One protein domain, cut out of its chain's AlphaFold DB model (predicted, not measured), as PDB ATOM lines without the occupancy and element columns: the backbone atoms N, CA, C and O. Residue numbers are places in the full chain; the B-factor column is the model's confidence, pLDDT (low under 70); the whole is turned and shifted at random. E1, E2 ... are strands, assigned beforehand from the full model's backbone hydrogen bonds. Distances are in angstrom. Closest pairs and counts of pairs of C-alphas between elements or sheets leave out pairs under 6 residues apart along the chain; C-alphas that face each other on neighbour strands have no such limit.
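What this domain is: This is residues 430 to 523 of the 805 residues of an uncharacterized protein of Chryseobacterium kwangjuense (UniProt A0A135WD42). What is the main picture? A strongly twisted sheet of six strands turns a corner where E4 bends: E1, E2, E3 and the first part of E4 form one portion, the rest of E4 with E5 and E6 the other, and E7 runs at the far end near E5 and E6. What is it made of? The printed part has 94 residues, under half in named strands, with E1 to E7 in order and no named helix: all strand. The antiparallel order is E1 - E2 - E3 - E4 - E5 - E6, and the whole is compact, with a radius of gyration of the C-alphas of 12.7 A and spans of 36 by 29 by 21 A.

Where its parts are: Where are the strands? E1 is residues 431 to 434, from C-alpha 431 at (200.304, 118.391, 146.848); E2 is 442 to 447, E3 450 to 455, E4 460 to 470, E5 488 to 493, E6 498 to 502 and E7 516 to 522, ending at C-alpha 522 at (184.237, 142.508, 161.024). Which are longest? E4 spans 20.4 A and E7 18.8 A from first to last C-alpha.

How they stand to each other: How do the strands follow each other? E1 to E6 form a meander, each strand the antiparallel neighbour of the one before, with N 433 and O 444 at 2.9 A, N 445 and O 452 at 2.8 A, N 451 and O 465 at 2.7 A, N 466 and O 492 at 2.7 A, and N 489 and O 501 at 2.9 A. What does E4 do? It bends by 106 degrees at residue 464; its pairing is staggered, with E3 over 460 to 465 and E5 over 465 to 470. Where is E7? It pairs with no named strand; its closest C-alphas to E6 are Asn 516 and Tyr 498, 5.9 A apart, and it is apart from E1.

The domain as a whole: How large is it? The two farthest C-alphas, of Asp 448 and Ala 523, are 39.0 A apart. Which links are long? E4 to E5 and E6 to E7 are long, and the printed part has no cut. Where is confidence low? Residues 482 to 486 have pLDDT under 70.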
ATOM      1  N   ASP A 430     203.092 115.510 148.180       90.44
ATOM      2  CA  ASP A 430     201.852 114.944 147.643       90.44
ATOM      3  C   ASP A 430     200.966 116.017 146.987       90.44
ATOM      4  O   ASP A 430     200.128 115.716 146.140       90.44
ATOM      5  N   SER A 431     201.110 117.288 147.390       88.69
ATOM      6  CA  SER A 431     200.304 118.391 146.848       88.69
ATOM      7  C   SER A 431     200.916 119.777 147.070       88.69
ATOM      8  O   SER A 431     201.679 119.998 148.010       88.69
ATOM      9  N   VAL A 432     200.518 120.737 146.228       90.06
ATOM     10  CA  VAL A 432     200.761 122.178 146.416       90.06
ATOM     11  C   VAL A 432     199.461 122.916 146.168       90.06
ATOM     12  O   VAL A 432     198.847 122.744 145.117       90.06
ATOM     13  N   ALA A 433     199.072 123.778 147.098       90.25
ATOM     14  CA  ALA A 433     197.930 124.663 146.944       90.25
ATOM     15  C   ALA A 433     198.338 126.109 147.228       90.25
ATOM     16  O   ALA A 433     198.957 126.394 148.252       90.25
ATOM     17  N   SER A 434     197.971 127.037 146.347       91.06
ATOM     18  CA  SER A 434     198.017 128.466 146.655       91.06
ATOM     19  C   SER A 434     196.823 128.861 147.521       91.06
ATOM     20  O   SER A 434     195.741 128.264 147.435       91.06
ATOM     21  N   SER A 435     196.997 129.891 148.350       91.56
ATOM     22  CA  SER A 435     195.855 130.530 148.999       91.56
ATOM     23  C   SER A 435     194.864 131.064 147.958       91.56
ATOM     24  O   SER A 435     195.251 131.593 146.917       91.56
ATOM     25  N   LYS A 436     193.568 130.941 148.258       89.62
ATOM     26  CA  LYS A 436     192.469 131.501 147.457       89.62
ATOM     27  C   LYS A 436     192.188 132.971 147.790       89.62
ATOM     28  O   LYS A 436     191.313 133.577 147.174       89.62
ATOM     29  N   THR A 437     192.919 133.539 148.749       89.25
ATOM     30  CA  THR A 437     192.866 134.961 149.087       89.25
ATOM     31  C   THR A 437     193.539 135.777 147.997       89.25
ATOM     32  O   THR A 437     194.686 135.516 147.625       89.25
ATOM     33  N   GLU A 438     192.840 136.794 147.500       86.19
ATOM     34  CA  GLU A 438     193.366 137.678 146.463       86.19
ATOM     35  C   GLU A 438     194.689 138.330 146.901       86.19
ATOM     36  O   GLU A 438     194.808 138.844 148.014       86.19
ATOM     37  N   ASN A 439     195.693 138.312 146.018       85.75
ATOM     38  CA  ASN A 439     197.044 138.838 146.260       85.75
ATOM     39  C   ASN A 439     197.821 138.165 147.410       85.75
ATOM     40  O   ASN A 439     198.885 138.653 147.797       85.75
ATOM     41  N   SER A 440     197.336 137.043 147.951       89.69
ATOM     42  CA  SER A 440     198.112 136.266 148.913       89.69
ATOM     43  C   SER A 440     199.356 135.682 148.242       89.69
ATOM     44  O   SER A 440     199.354 135.278 147.079       89.69
ATOM     45  N   SER A 441     200.452 135.654 148.994       91.62
ATOM     46  CA  SER A 441     201.727 135.076 148.552       91.62
ATOM     47  C   SER A 441     202.029 133.755 149.250       91.62
ATOM     48  O   SER A 441     203.178 133.323 149.257       91.62
ATOM     49  N   VAL A 442     201.014 133.139 149.858       94.44
ATOM     50  CA  VAL A 442     201.135 131.941 150.690       94.44
ATOM     51  C   VAL A 442     200.755 130.686 149.905       94.44
ATOM     52  O   VAL A 442     199.749 130.661 149.193       94.44
ATOM     53  N   TYR A 443     201.551 129.634 150.091       94.50
ATOM     54  CA  TYR A 443     201.334 128.291 149.563       94.50
ATOM     55  C   TYR A 443     201.351 127.264 150.692       94.50
ATOM     56  O   TYR A 443     202.092 127.398 151.667       94.50
ATOM     57  N   PHE A 444     200.566 126.210 150.516       94.25
ATOM     58  CA  PHE A 444     200.479 125.049 151.386       94.25
ATOM     59  C   PHE A 444     201.010 123.839 150.618       94.25
ATOM     60  O   PHE A 444     200.415 123.418 149.627       94.25
ATOM     61  N   VAL A 445     202.147 123.301 151.056       94.62
ATOM     62  CA  VAL A 445     202.793 122.131 150.450       94.62
ATOM     63  C   VAL A 445     202.524 120.914 151.327       94.62
ATOM     64  O   VAL A 445     203.018 120.856 152.453       94.62
ATOM     65  N   GLY A 446     201.710 119.981 150.840       93.75
ATOM     66  CA  GLY A 446     201.251 118.811 151.587       93.75
ATOM     67  C   GLY A 446     202.164 117.598 151.416       93.75
ATOM     68  O   GLY A 446     202.472 117.228 150.287       93.75
ATOM     69  N   LYS A 447     202.564 116.966 152.521       91.56
ATOM     70  CA  LYS A 447     203.352 115.731 152.587       91.56
ATOM     71  C   LYS A 447     202.947 114.918 153.820       91.56
ATOM     72  O   LYS A 447     202.903 115.471 154.918       91.56
ATOM     73  N   ASP A 448     202.680 113.623 153.658       90.94
ATOM     74  CA  ASP A 448     202.364 112.703 154.768       90.94
ATOM     75  C   ASP A 448     201.190 113.207 155.647       90.94
ATOM     76  O   ASP A 448     201.211 113.116 156.875       90.94
ATOM     77  N   ASN A 449     200.153 113.772 155.010       90.44
ATOM     78  CA  ASN A 449     198.991 114.432 155.643       90.44
ATOM     79  C   ASN A 449     199.299 115.689 156.480       90.44
ATOM     80  O   ASN A 449     198.429 116.173 157.205       90.44
ATOM     81  N   LEU A 450     200.509 116.235 156.382       95.88
ATOM     82  CA  LEU A 450     200.888 117.511 156.982       95.88
ATOM     83  C   LEU A 450     201.201 118.532 155.893       95.88
ATOM     84  O   LEU A 450     201.611 118.190 154.793       95.88
ATOM     85  N   TYR A 451     201.057 119.806 156.214       96.56
ATOM     86  CA  TYR A 451     201.364 120.919 155.335       96.56
ATOM     87  C   TYR A 451     202.570 121.696 155.861       96.56
ATOM     88  O   TYR A 451     202.713 121.968 157.057       96.56
ATOM     89  N   THR A 452     203.427 122.095 154.930       96.19
ATOM     90  CA  THR A 452     204.425 123.145 155.110       96.19
ATOM     91  C   THR A 452     203.904 124.413 154.451       96.19
ATOM     92  O   THR A 452     203.523 124.399 153.282       96.19
ATOM     93  N   VAL A 453     203.881 125.512 155.198       96.50
ATOM     94  CA  VAL A 453     203.447 126.818 154.699       96.50
ATOM     95  C   VAL A 453     204.672 127.569 154.197       96.50
ATOM     96  O   VAL A 453     205.608 127.807 154.966       96.50
ATOM     97  N   ILE A 454     204.666 127.942 152.921       94.88
ATOM     98  CA  ILE A 454     205.754 128.683 152.273       94.88
ATOM     99  C   ILE A 454     205.229 129.953 151.605       94.88
ATOM    100  O   ILE A 454     204.022 130.132 151.435       94.88
ATOM    101  N   THR A 455     206.140 130.832 151.206       93.56
ATOM    102  CA  THR A 455     205.824 132.032 150.429       93.56
ATOM    103  C   THR A 455     206.257 131.915 148.965       93.56
ATOM    104  O   THR A 455     207.104 131.087 148.635       93.56
ATOM    105  N   LYS A 456     205.739 132.797 148.094       90.25
ATOM    106  CA  LYS A 456     206.210 132.997 146.702       90.25
ATOM    107  C   LYS A 456     207.726 133.213 146.608       90.25
ATOM    108  O   LYS A 456     208.378 132.684 145.720       90.25
ATOM    109  N   ASP A 457     208.303 133.939 147.567       88.94
ATOM    110  CA  ASP A 457     209.752 134.148 147.706       88.94
ATOM    111  C   ASP A 457     210.490 132.958 148.349       88.94
ATOM    112  O   ASP A 457     211.633 133.095 148.770       88.94
ATOM    113  N   GLN A 458     209.859 131.778 148.397       85.75
ATOM    114  CA  GLN A 458     210.453 130.494 148.795       85.75
ATOM    115  C   GLN A 458     210.820 130.406 150.282       85.75
ATOM    116  O   GLN A 458     211.517 129.485 150.711       85.75
ATOM    117  N   LYS A 459     210.321 131.334 151.106       91.25
ATOM    118  CA  LYS A 459     210.542 131.310 152.548       91.25
ATOM    119  C   LYS A 459     209.595 130.310 153.196       91.25
ATOM    120  O   LYS A 459     208.378 130.423 153.075       91.25
ATOM    121  N   ILE A 460     210.154 129.367 153.949       93.44
ATOM    122  CA  ILE A 460     209.368 128.495 154.825       93.44
ATOM    123  C   ILE A 460     208.892 129.323 156.018       93.44
ATOM    124  O   ILE A 460     209.706 129.869 156.764       93.44
ATOM    125  N   LEU A 461     207.576 129.415 156.199       95.12
ATOM    126  CA  LEU A 461     206.966 130.099 157.336       95.12
ATOM    127  C   LEU A 461     206.764 129.134 158.501       95.12
ATOM    128  O   LEU A 461     207.136 129.442 159.630       95.12
ATOM    129  N   MET A 462     206.166 127.972 158.228       94.62
ATOM    130  CA  MET A 462     205.774 126.986 159.238       94.62
ATOM    131  C   MET A 462     205.794 125.574 158.656       94.62
ATOM    132  O   MET A 462     205.579 125.385 157.460       94.62
ATOM    133  N   LYS A 463     206.003 124.580 159.516       94.62
ATOM    134  CA  LYS A 463     205.905 123.147 159.206       94.62
ATOM    135  C   LYS A 463     204.874 122.498 160.128       94.62
ATOM    136  O   LYS A 463     204.372 123.154 161.039       94.62
ATOM    137  N   ASP A 464     204.603 121.212 159.911       96.12
ATOM    138  CA  ASP A 464     203.787 120.388 160.810       96.12
ATOM    139  C   ASP A 464     202.329 120.862 160.970       96.12
ATOM    140  O   ASP A 464     201.699 120.667 162.014       96.12
ATOM    141  N   ILE A 465     201.769 121.490 159.934       98.06
ATOM    142  CA  ILE A 465     200.377 121.943 159.933       98.06
ATOM    143  C   ILE A 465     199.474 120.775 159.537       98.06
ATOM    144  O   ILE A 465     199.600 120.236 158.451       98.06
ATOM    145  N   LEU A 466     198.553 120.376 160.406       97.50
ATOM    146  CA  LEU A 466     197.603 119.295 160.153       97.50
ATOM    147  C   LEU A 466     196.467 119.727 159.218       97.50
ATOM    148  O   LEU A 466     196.041 118.970 158.353       97.50
ATOM    149  N   SER A 467     195.956 120.944 159.396       96.06
ATOM    150  CA  SER A 467     194.881 121.483 158.560       96.06
ATOM    151  C   SER A 467     194.910 123.008 158.524       96.06
ATOM    152  O   SER A 467     195.473 123.660 159.405       96.06
ATOM    153  N   TYR A 468     194.296 123.587 157.498       95.25
ATOM    154  CA  TYR A 468     194.091 125.025 157.379       95.25
ATOM    155  C   TYR A 468     192.703 125.303 156.811       95.25
ATOM    156  O   TYR A 468     192.187 124.531 156.005       95.25
ATOM    157  N   ARG A 469     192.078 126.404 157.235       93.88
ATOM    158  CA  ARG A 469     190.783 126.836 156.697       93.88
ATOM    159  C   ARG A 469     190.559 128.332 156.857       93.88
ATOM    160  O   ARG A 469     191.106 128.974 157.755       93.88
ATOM    161  N   TYR A 470     189.683 128.856 156.016       93.44
ATOM    162  CA  TYR A 470     189.082 130.167 156.217       93.44
ATOM    163  C   TYR A 470     188.030 130.110 157.334       93.44
ATOM    164  O   TYR A 470     187.472 129.055 157.630       93.44
ATOM    165  N   ILE A 471     187.792 131.251 157.977       93.88
ATOM    166  CA  ILE A 471     186.921 131.363 159.154       93.88
ATOM    167  C   ILE A 471     185.562 131.928 158.719       93.88
ATOM    168  O   ILE A 471     185.527 132.949 158.025       93.88
ATOM    169  N   TYR A 472     184.463 131.288 159.137       93.44
ATOM    170  CA  TYR A 472     183.098 131.765 158.882       93.44
ATOM    171  C   TYR A 472     182.871 133.164 159.455       93.44
ATOM    172  O   TYR A 472     183.309 133.443 160.572       93.44
ATOM    173  N   ASN A 473     182.157 134.018 158.726       92.75
ATOM    174  CA  ASN A 473     181.696 135.306 159.243       92.75
ATOM    175  C   ASN A 473     180.398 135.177 160.074       92.75
ATOM    176  O   ASN A 473     179.857 134.082 160.257       92.75
ATOM    177  N   GLU A 474     179.875 136.315 160.524       92.56
ATOM    178  CA  GLU A 474     178.584 136.487 161.204       92.56
ATOM    179  C   GLU A 474     177.360 135.946 160.441       92.56
ATOM    180  O   GLU A 474     176.328 135.677 161.051       92.56
ATOM    181  N   ASP A 475     177.451 135.722 159.133       90.38
ATOM    182  CA  ASP A 475     176.375 135.130 158.328       90.38
ATOM    183  C   ASP A 475     176.585 133.633 158.064       90.38
ATOM    184  O   ASP A 475     175.816 133.014 157.318       90.38
ATOM    185  N   LEU A 476     177.598 133.025 158.694       92.19
ATOM    186  CA  LEU A 476     178.053 131.653 158.451       92.19
ATOM    187  C   LEU A 476     178.509 131.424 157.002       92.19
ATOM    188  O   LEU A 476     178.246 130.375 156.409       92.19
ATOM    189  N   LEU A 477     179.168 132.428 156.431       91.75
ATOM    190  CA  LEU A 477     179.678 132.454 155.065       91.75
ATOM    191  C   LEU A 477     181.212 132.444 155.070       91.75
ATOM    192  O   LEU A 477     181.854 132.987 155.972       91.75
ATOM    193  N   ILE A 478     181.807 131.827 154.049       90.12
ATOM    194  CA  ILE A 478     183.250 131.815 153.794       90.12
ATOM    195  C   ILE A 478     183.509 132.455 152.436       90.12
ATOM    196  O   ILE A 478     183.179 131.868 151.411       90.12
ATOM    197  N   ASN A 479     184.161 133.615 152.414       88.12
ATOM    198  CA  ASN A 479     184.593 134.248 151.173       88.12
ATOM    199  C   ASN A 479     186.053 134.717 151.285       88.12
ATOM    200  O   ASN A 479     186.313 135.691 151.996       88.12
ATOM    201  N   PRO A 480     187.008 134.033 150.632       85.69
ATOM    202  CA  PRO A 480     188.396 134.484 150.579       85.69
ATOM    203  C   PRO A 480     188.641 135.513 149.460       85.69
ATOM    204  O   PRO A 480     189.673 136.183 149.453       85.69
ATOM    205  N   PHE A 481     187.711 135.662 148.511       82.38
ATOM    206  CA  PHE A 481     187.864 136.571 147.377       82.38
ATOM    207  C   PHE A 481     187.666 138.026 147.811       82.38
ATOM    208  O   PHE A 481     186.815 138.312 148.653       82.38
ATOM    209  N   LEU A 482     188.415 138.953 147.201       67.75
ATOM    210  CA  LEU A 482     188.262 140.400 147.410       67.75
ATOM    211  C   LEU A 482     188.452 140.843 148.877       67.75
ATOM    212  O   LEU A 482     187.856 141.824 149.326       67.75
ATOM    213  N   SER A 483     189.263 140.112 149.652       66.50
ATOM    214  CA  SER A 483     189.523 140.445 151.056       66.50
ATOM    215  C   SER A 483     190.303 141.763 151.185       66.50
ATOM    216  O   SER A 483     191.318 141.995 150.526       66.50
ATOM    217  N   ASN A 484     189.833 142.634 152.078       58.25
ATOM    218  CA  ASN A 484     190.372 143.954 152.399       58.25
ATOM    219  C   ASN A 484     191.716 143.894 153.159       58.25
ATOM    220  O   ASN A 484     191.784 144.282 154.317       58.25
ATOM    221  N   ARG A 485     192.800 143.429 152.520       61.72
ATOM    222  CA  ARG A 485     194.204 143.435 153.021       61.72
ATOM    223  C   ARG A 485     194.472 142.814 154.408       61.72
ATOM    224  O   ARG A 485     195.623 142.786 154.832       61.72
ATOM    225  N   ILE A 486     193.464 142.285 155.100       66.19
ATOM    226  CA  ILE A 486     193.590 141.541 156.354       66.19
ATOM    227  C   ILE A 486     192.788 140.249 156.189       66.19
ATOM    228  O   ILE A 486     191.594 140.187 156.474       66.19
ATOM    229  N   SER A 487     193.463 139.210 155.695       83.38
ATOM    230  CA  SER A 487     192.902 137.863 155.613       83.38
ATOM    231  C   SER A 487     193.490 137.001 156.718       83.38
ATOM    232  O   SER A 487     194.708 136.818 156.810       83.38
ATOM    233  N   MET A 488     192.592 136.506 157.565       90.38
ATOM    234  CA  MET A 488     192.906 135.691 158.727       90.38
ATOM    235  C   MET A 488     192.396 134.271 158.501       90.38
ATOM    236  O   MET A 488     191.216 134.060 158.201       90.38
ATOM    237  N   MET A 489     193.291 133.304 158.672       94.06
ATOM    238  CA  MET A 489     193.005 131.877 158.557       94.06
ATOM    239  C   MET A 489     193.194 131.180 159.901       94.06
ATOM    240  O   MET A 489     193.964 131.627 160.753       94.06
ATOM    241  N   ALA A 490     192.511 130.052 160.070       96.94
ATOM    242  CA  ALA A 490     192.780 129.124 161.154       96.94
ATOM    243  C   ALA A 490     193.764 128.060 160.659       96.94
ATOM    244  O   ALA A 490     193.457 127.337 159.708       96.94
ATOM    245  N   LEU A 491     194.921 127.951 161.311       97.81
ATOM    246  CA  LEU A 491     195.872 126.859 161.097       97.81
ATOM    247  C   LEU A 491     195.828 125.918 162.290       97.81
ATOM    248  O   LEU A 491     195.906 126.381 163.424       97.81
ATOM    249  N   GLN A 492     195.743 124.618 162.042       98.31
ATOM    250  CA  GLN A 492     195.866 123.585 163.061       98.31
ATOM    251  C   GLN A 492     197.246 122.949 162.968       98.31
ATOM    252  O   GLN A 492     197.614 122.431 161.919       98.31
ATOM    253  N   HIS A 493     198.003 122.940 164.054       97.94
ATOM    254  CA  HIS A 493     199.269 122.216 164.120       97.94
ATOM    255  C   HIS A 493     199.028 120.730 164.438       97.94
ATOM    256  O   HIS A 493     197.976 120.361 164.963       97.94
ATOM    257  N   LYS A 494     200.006 119.854 164.172       97.50
ATOM    258  CA  LYS A 494     199.920 118.404 164.457       97.50
ATOM    259  C   LYS A 494     199.649 118.049 165.925       97.50
ATOM    260  O   LYS A 494     199.233 116.936 166.216       97.50
ATOM    261  N   ASN A 495     199.849 118.989 166.851       96.25
ATOM    262  CA  ASN A 495     199.449 118.840 168.259       96.25
ATOM    263  C   ASN A 495     197.930 119.017 168.491       96.25
ATOM    264  O   ASN A 495     197.480 118.967 169.633       96.25
ATOM    265  N   GLY A 496     197.155 119.278 167.436       96.81
ATOM    266  CA  GLY A 496     195.710 119.482 167.471       96.81
ATOM    267  C   GLY A 496     195.266 120.907 167.805       96.81
ATOM    268  O   GLY A 496     194.077 121.196 167.668       96.81
ATOM    269  N   LYS A 497     196.181 121.801 168.204       98.31
ATOM    270  CA  LYS A 497     195.877 123.188 168.573       98.31
ATOM    271  C   LYS A 497     195.879 124.113 167.364       98.31
ATOM    272  O   LYS A 497     196.576 123.874 166.379       98.31
ATOM    273  N   TYR A 498     195.125 125.197 167.479       98.56
ATOM    274  CA  TYR A 498     194.916 126.196 166.448       98.56
ATOM    275  C   TYR A 498     195.644 127.503 166.744       98.56
ATOM    276  O   TYR A 498     195.764 127.910 167.903       98.56
ATOM    277  N   ALA A 499     196.061 128.176 165.675       98.06
ATOM    278  CA  ALA A 499     196.531 129.552 165.688       98.06
ATOM    279  C   ALA A 499     195.823 130.386 164.611       98.06
ATOM    280  O   ALA A 499     195.460 129.878 163.545       98.06
ATOM    281  N   LEU A 500     195.659 131.678 164.895       97.31
ATOM    282  CA  LEU A 500     195.255 132.680 163.913       97.31
ATOM    283  C   LEU A 500     196.464 133.047 163.046       97.31
ATOM    284  O   LEU A 500     197.508 133.437 163.572       97.31
ATOM    285  N   PHE A 501     196.328 132.944 161.727       95.81
ATOM    286  CA  PHE A 501     197.382 133.251 160.762       95.81
ATOM    287  C   PHE A 501     196.985 134.415 159.862       95.81
ATOM    288  O   PHE A 501     195.944 134.356 159.210       95.81
ATOM    289  N   ASN A 502     197.832 135.445 159.816       93.69
ATOM    290  CA  ASN A 502     197.675 136.582 158.919       93.69
ATOM    291  C   ASN A 502     198.468 136.318 157.635       93.69
ATOM    292  O   ASN A 502     199.700 136.253 157.655       93.69
ATOM    293  N   GLU A 503     197.760 136.179 156.517       92.56
ATOM    294  CA  GLU A 503     198.372 135.821 155.234       92.56
ATOM    295  C   GLU A 503     199.257 136.926 154.648       92.56
ATOM    296  O   GLU A 503     200.269 136.636 154.008       92.56
ATOM    297  N   PHE A 504     198.900 138.192 154.876       90.94
ATOM    298  CA  PHE A 504     199.629 139.341 154.336       90.94
ATOM    299  C   PHE A 504     200.867 139.666 155.173       90.94
ATOM    300  O   PHE A 504     201.922 139.980 154.620       90.94
ATOM    301  N   GLU A 505     200.772 139.522 156.498       91.75
ATOM    302  CA  GLU A 505     201.927 139.630 157.401       91.75
ATOM    303  C   GLU A 505     202.789 138.357 157.428       91.75
ATOM    304  O   GLU A 505     203.893 138.380 157.974       91.75
ATOM    305  N   LYS A 506     202.312 137.257 156.824       93.00
ATOM    306  CA  LYS A 506     203.024 135.977 156.683       93.00
ATOM    307  C   LYS A 506     203.455 135.377 158.030       93.00
ATOM    308  O   LYS A 506     204.520 134.765 158.130       93.00
ATOM    309  N   LYS A 507     202.649 135.553 159.081       93.31
ATOM    310  CA  LYS A 507     202.942 135.045 160.431       93.31
ATOM    311  C   LYS A 507     201.672 134.696 161.198       93.31
ATOM    312  O   LYS A 507     200.587 135.205 160.911       93.31
ATOM    313  N   THR A 508     201.819 133.842 162.204       95.19
ATOM    314  CA  THR A 508     200.767 133.640 163.199       95.19
ATOM    315  C   THR A 508     200.685 134.855 164.113       95.19
ATOM    316  O   THR A 508     201.704 135.442 164.479       95.19
ATOM    317  N   VAL A 509     199.464 135.246 164.467       94.06
ATOM    318  CA  VAL A 509     199.211 136.328 165.426       94.06
ATOM    319  C   VAL A 509     199.008 135.779 166.841       94.06
ATOM    320  O   VAL A 509     199.246 136.472 167.823       94.06
ATOM    321  N   SER A 510     198.631 134.506 166.952       93.31
ATOM    322  CA  SER A 510     198.567 133.767 168.211       93.31
ATOM    323  C   SER A 510     199.561 132.606 168.221       93.31
ATOM    324  O   SER A 510     200.029 132.159 167.171       93.31
ATOM    325  N   ASN A 511     199.833 132.058 169.404       95.12
ATOM    326  CA  ASN A 511     200.456 130.740 169.502       95.12
ATOM    327  C   ASN A 511     199.453 129.646 169.083       95.12
ATOM    328  O   ASN A 511     198.243 129.884 169.025       95.12
ATOM    329  N   PHE A 512     199.949 128.432 168.822       97.50
ATOM    330  CA  PHE A 512     199.108 127.240 168.651       97.50
ATOM    331  C   PHE A 512     198.589 126.759 170.011       97.50
ATOM    332  O   PHE A 512     199.076 125.778 170.573       97.50
ATOM    333  N   GLU A 513     197.619 127.486 170.560       97.25
ATOM    334  CA  GLU A 513     197.101 127.281 171.918       97.25
ATOM    335  C   GLU A 513     195.584 127.064 171.981       97.25
ATOM    336  O   GLU A 513     195.077 126.544 172.979       97.25
ATOM    337  N   TYR A 514     194.862 127.417 170.915       98.50
ATOM    338  CA  TYR A 514     193.411 127.304 170.873       98.50
ATOM    339  C   TYR A 514     192.966 125.876 170.562       98.50
ATOM    340  O   TYR A 514     193.557 125.190 169.736       98.50
ATOM    341  N   ASP A 515     191.902 125.419 171.210       98.38
ATOM    342  CA  ASP A 515     191.222 124.169 170.860       98.38
ATOM    343  C   ASP A 515     190.453 124.310 169.544       98.38
ATOM    344  O   ASP A 515     190.301 123.333 168.813       98.38
ATOM    345  N   ASN A 516     189.961 125.518 169.237       98.19
ATOM    346  CA  ASN A 516     189.261 125.812 167.992       98.19
ATOM    347  C   ASN A 516     189.202 127.323 167.694       98.19
ATOM    348  O   ASN A 516     189.262 128.148 168.604       98.19
ATOM    349  N   ILE A 517     189.007 127.668 166.422       98.00
ATOM    350  CA  ILE A 517     188.668 129.014 165.938       98.00
ATOM    351  C   ILE A 517     187.344 128.888 165.180       98.00
ATOM    352  O   ILE A 517     187.254 128.109 164.225       98.00
ATOM    353  N   VAL A 518     186.318 129.598 165.653       96.88
ATOM    354  CA  VAL A 518     184.909 129.289 165.358       96.88
ATOM    355  C   VAL A 518     184.327 130.231 164.309       96.88
ATOM    356  O   VAL A 518     183.872 129.777 163.263       96.88
ATOM    357  N   GLN A 519     184.350 131.533 164.581       96.38
ATOM    358  CA  GLN A 519     183.766 132.573 163.733       96.38
ATOM    359  C   GLN A 519     184.593 133.849 163.827       96.38
ATOM    360  O   GLN A 519     185.242 134.102 164.845       96.38
ATOM    361  N   LYS A 520     184.529 134.663 162.780       95.00
ATOM    362  CA  LYS A 520     185.032 136.030 162.759       95.00
ATOM    363  C   LYS A 520     183.873 137.010 162.643       95.00
ATOM    364  O   LYS A 520     182.829 136.671 162.095       95.00
ATOM    365  N   TYR A 521     184.094 138.220 163.119       93.31
ATOM    366  CA  TYR A 521     183.201 139.349 162.925       93.31
ATOM    367  C   TYR A 521     184.023 140.577 162.547       93.31
ATOM    368  O   TYR A 521     185.075 140.829 163.142       93.31
ATOM    369  N   THR A 522     183.556 141.314 161.541       89.31
ATOM    370  CA  THR A 522     184.237 142.508 161.024       89.31
ATOM    371  C   THR A 522     183.443 143.756 161.390       89.31
ATOM    372  O   THR A 522     182.334 143.953 160.898       89.31
ATOM    373  N   ALA A 523     184.022 144.610 162.233       86.38
ATOM    374  CA  ALA A 523     183.501 145.941 162.538       86.38
ATOM    375  C   ALA A 523     184.559 147.005 162.197       86.38
ATOM    376  O   ALA A 523     185.094 147.009 161.091       86.38
TER     377      ALA A 523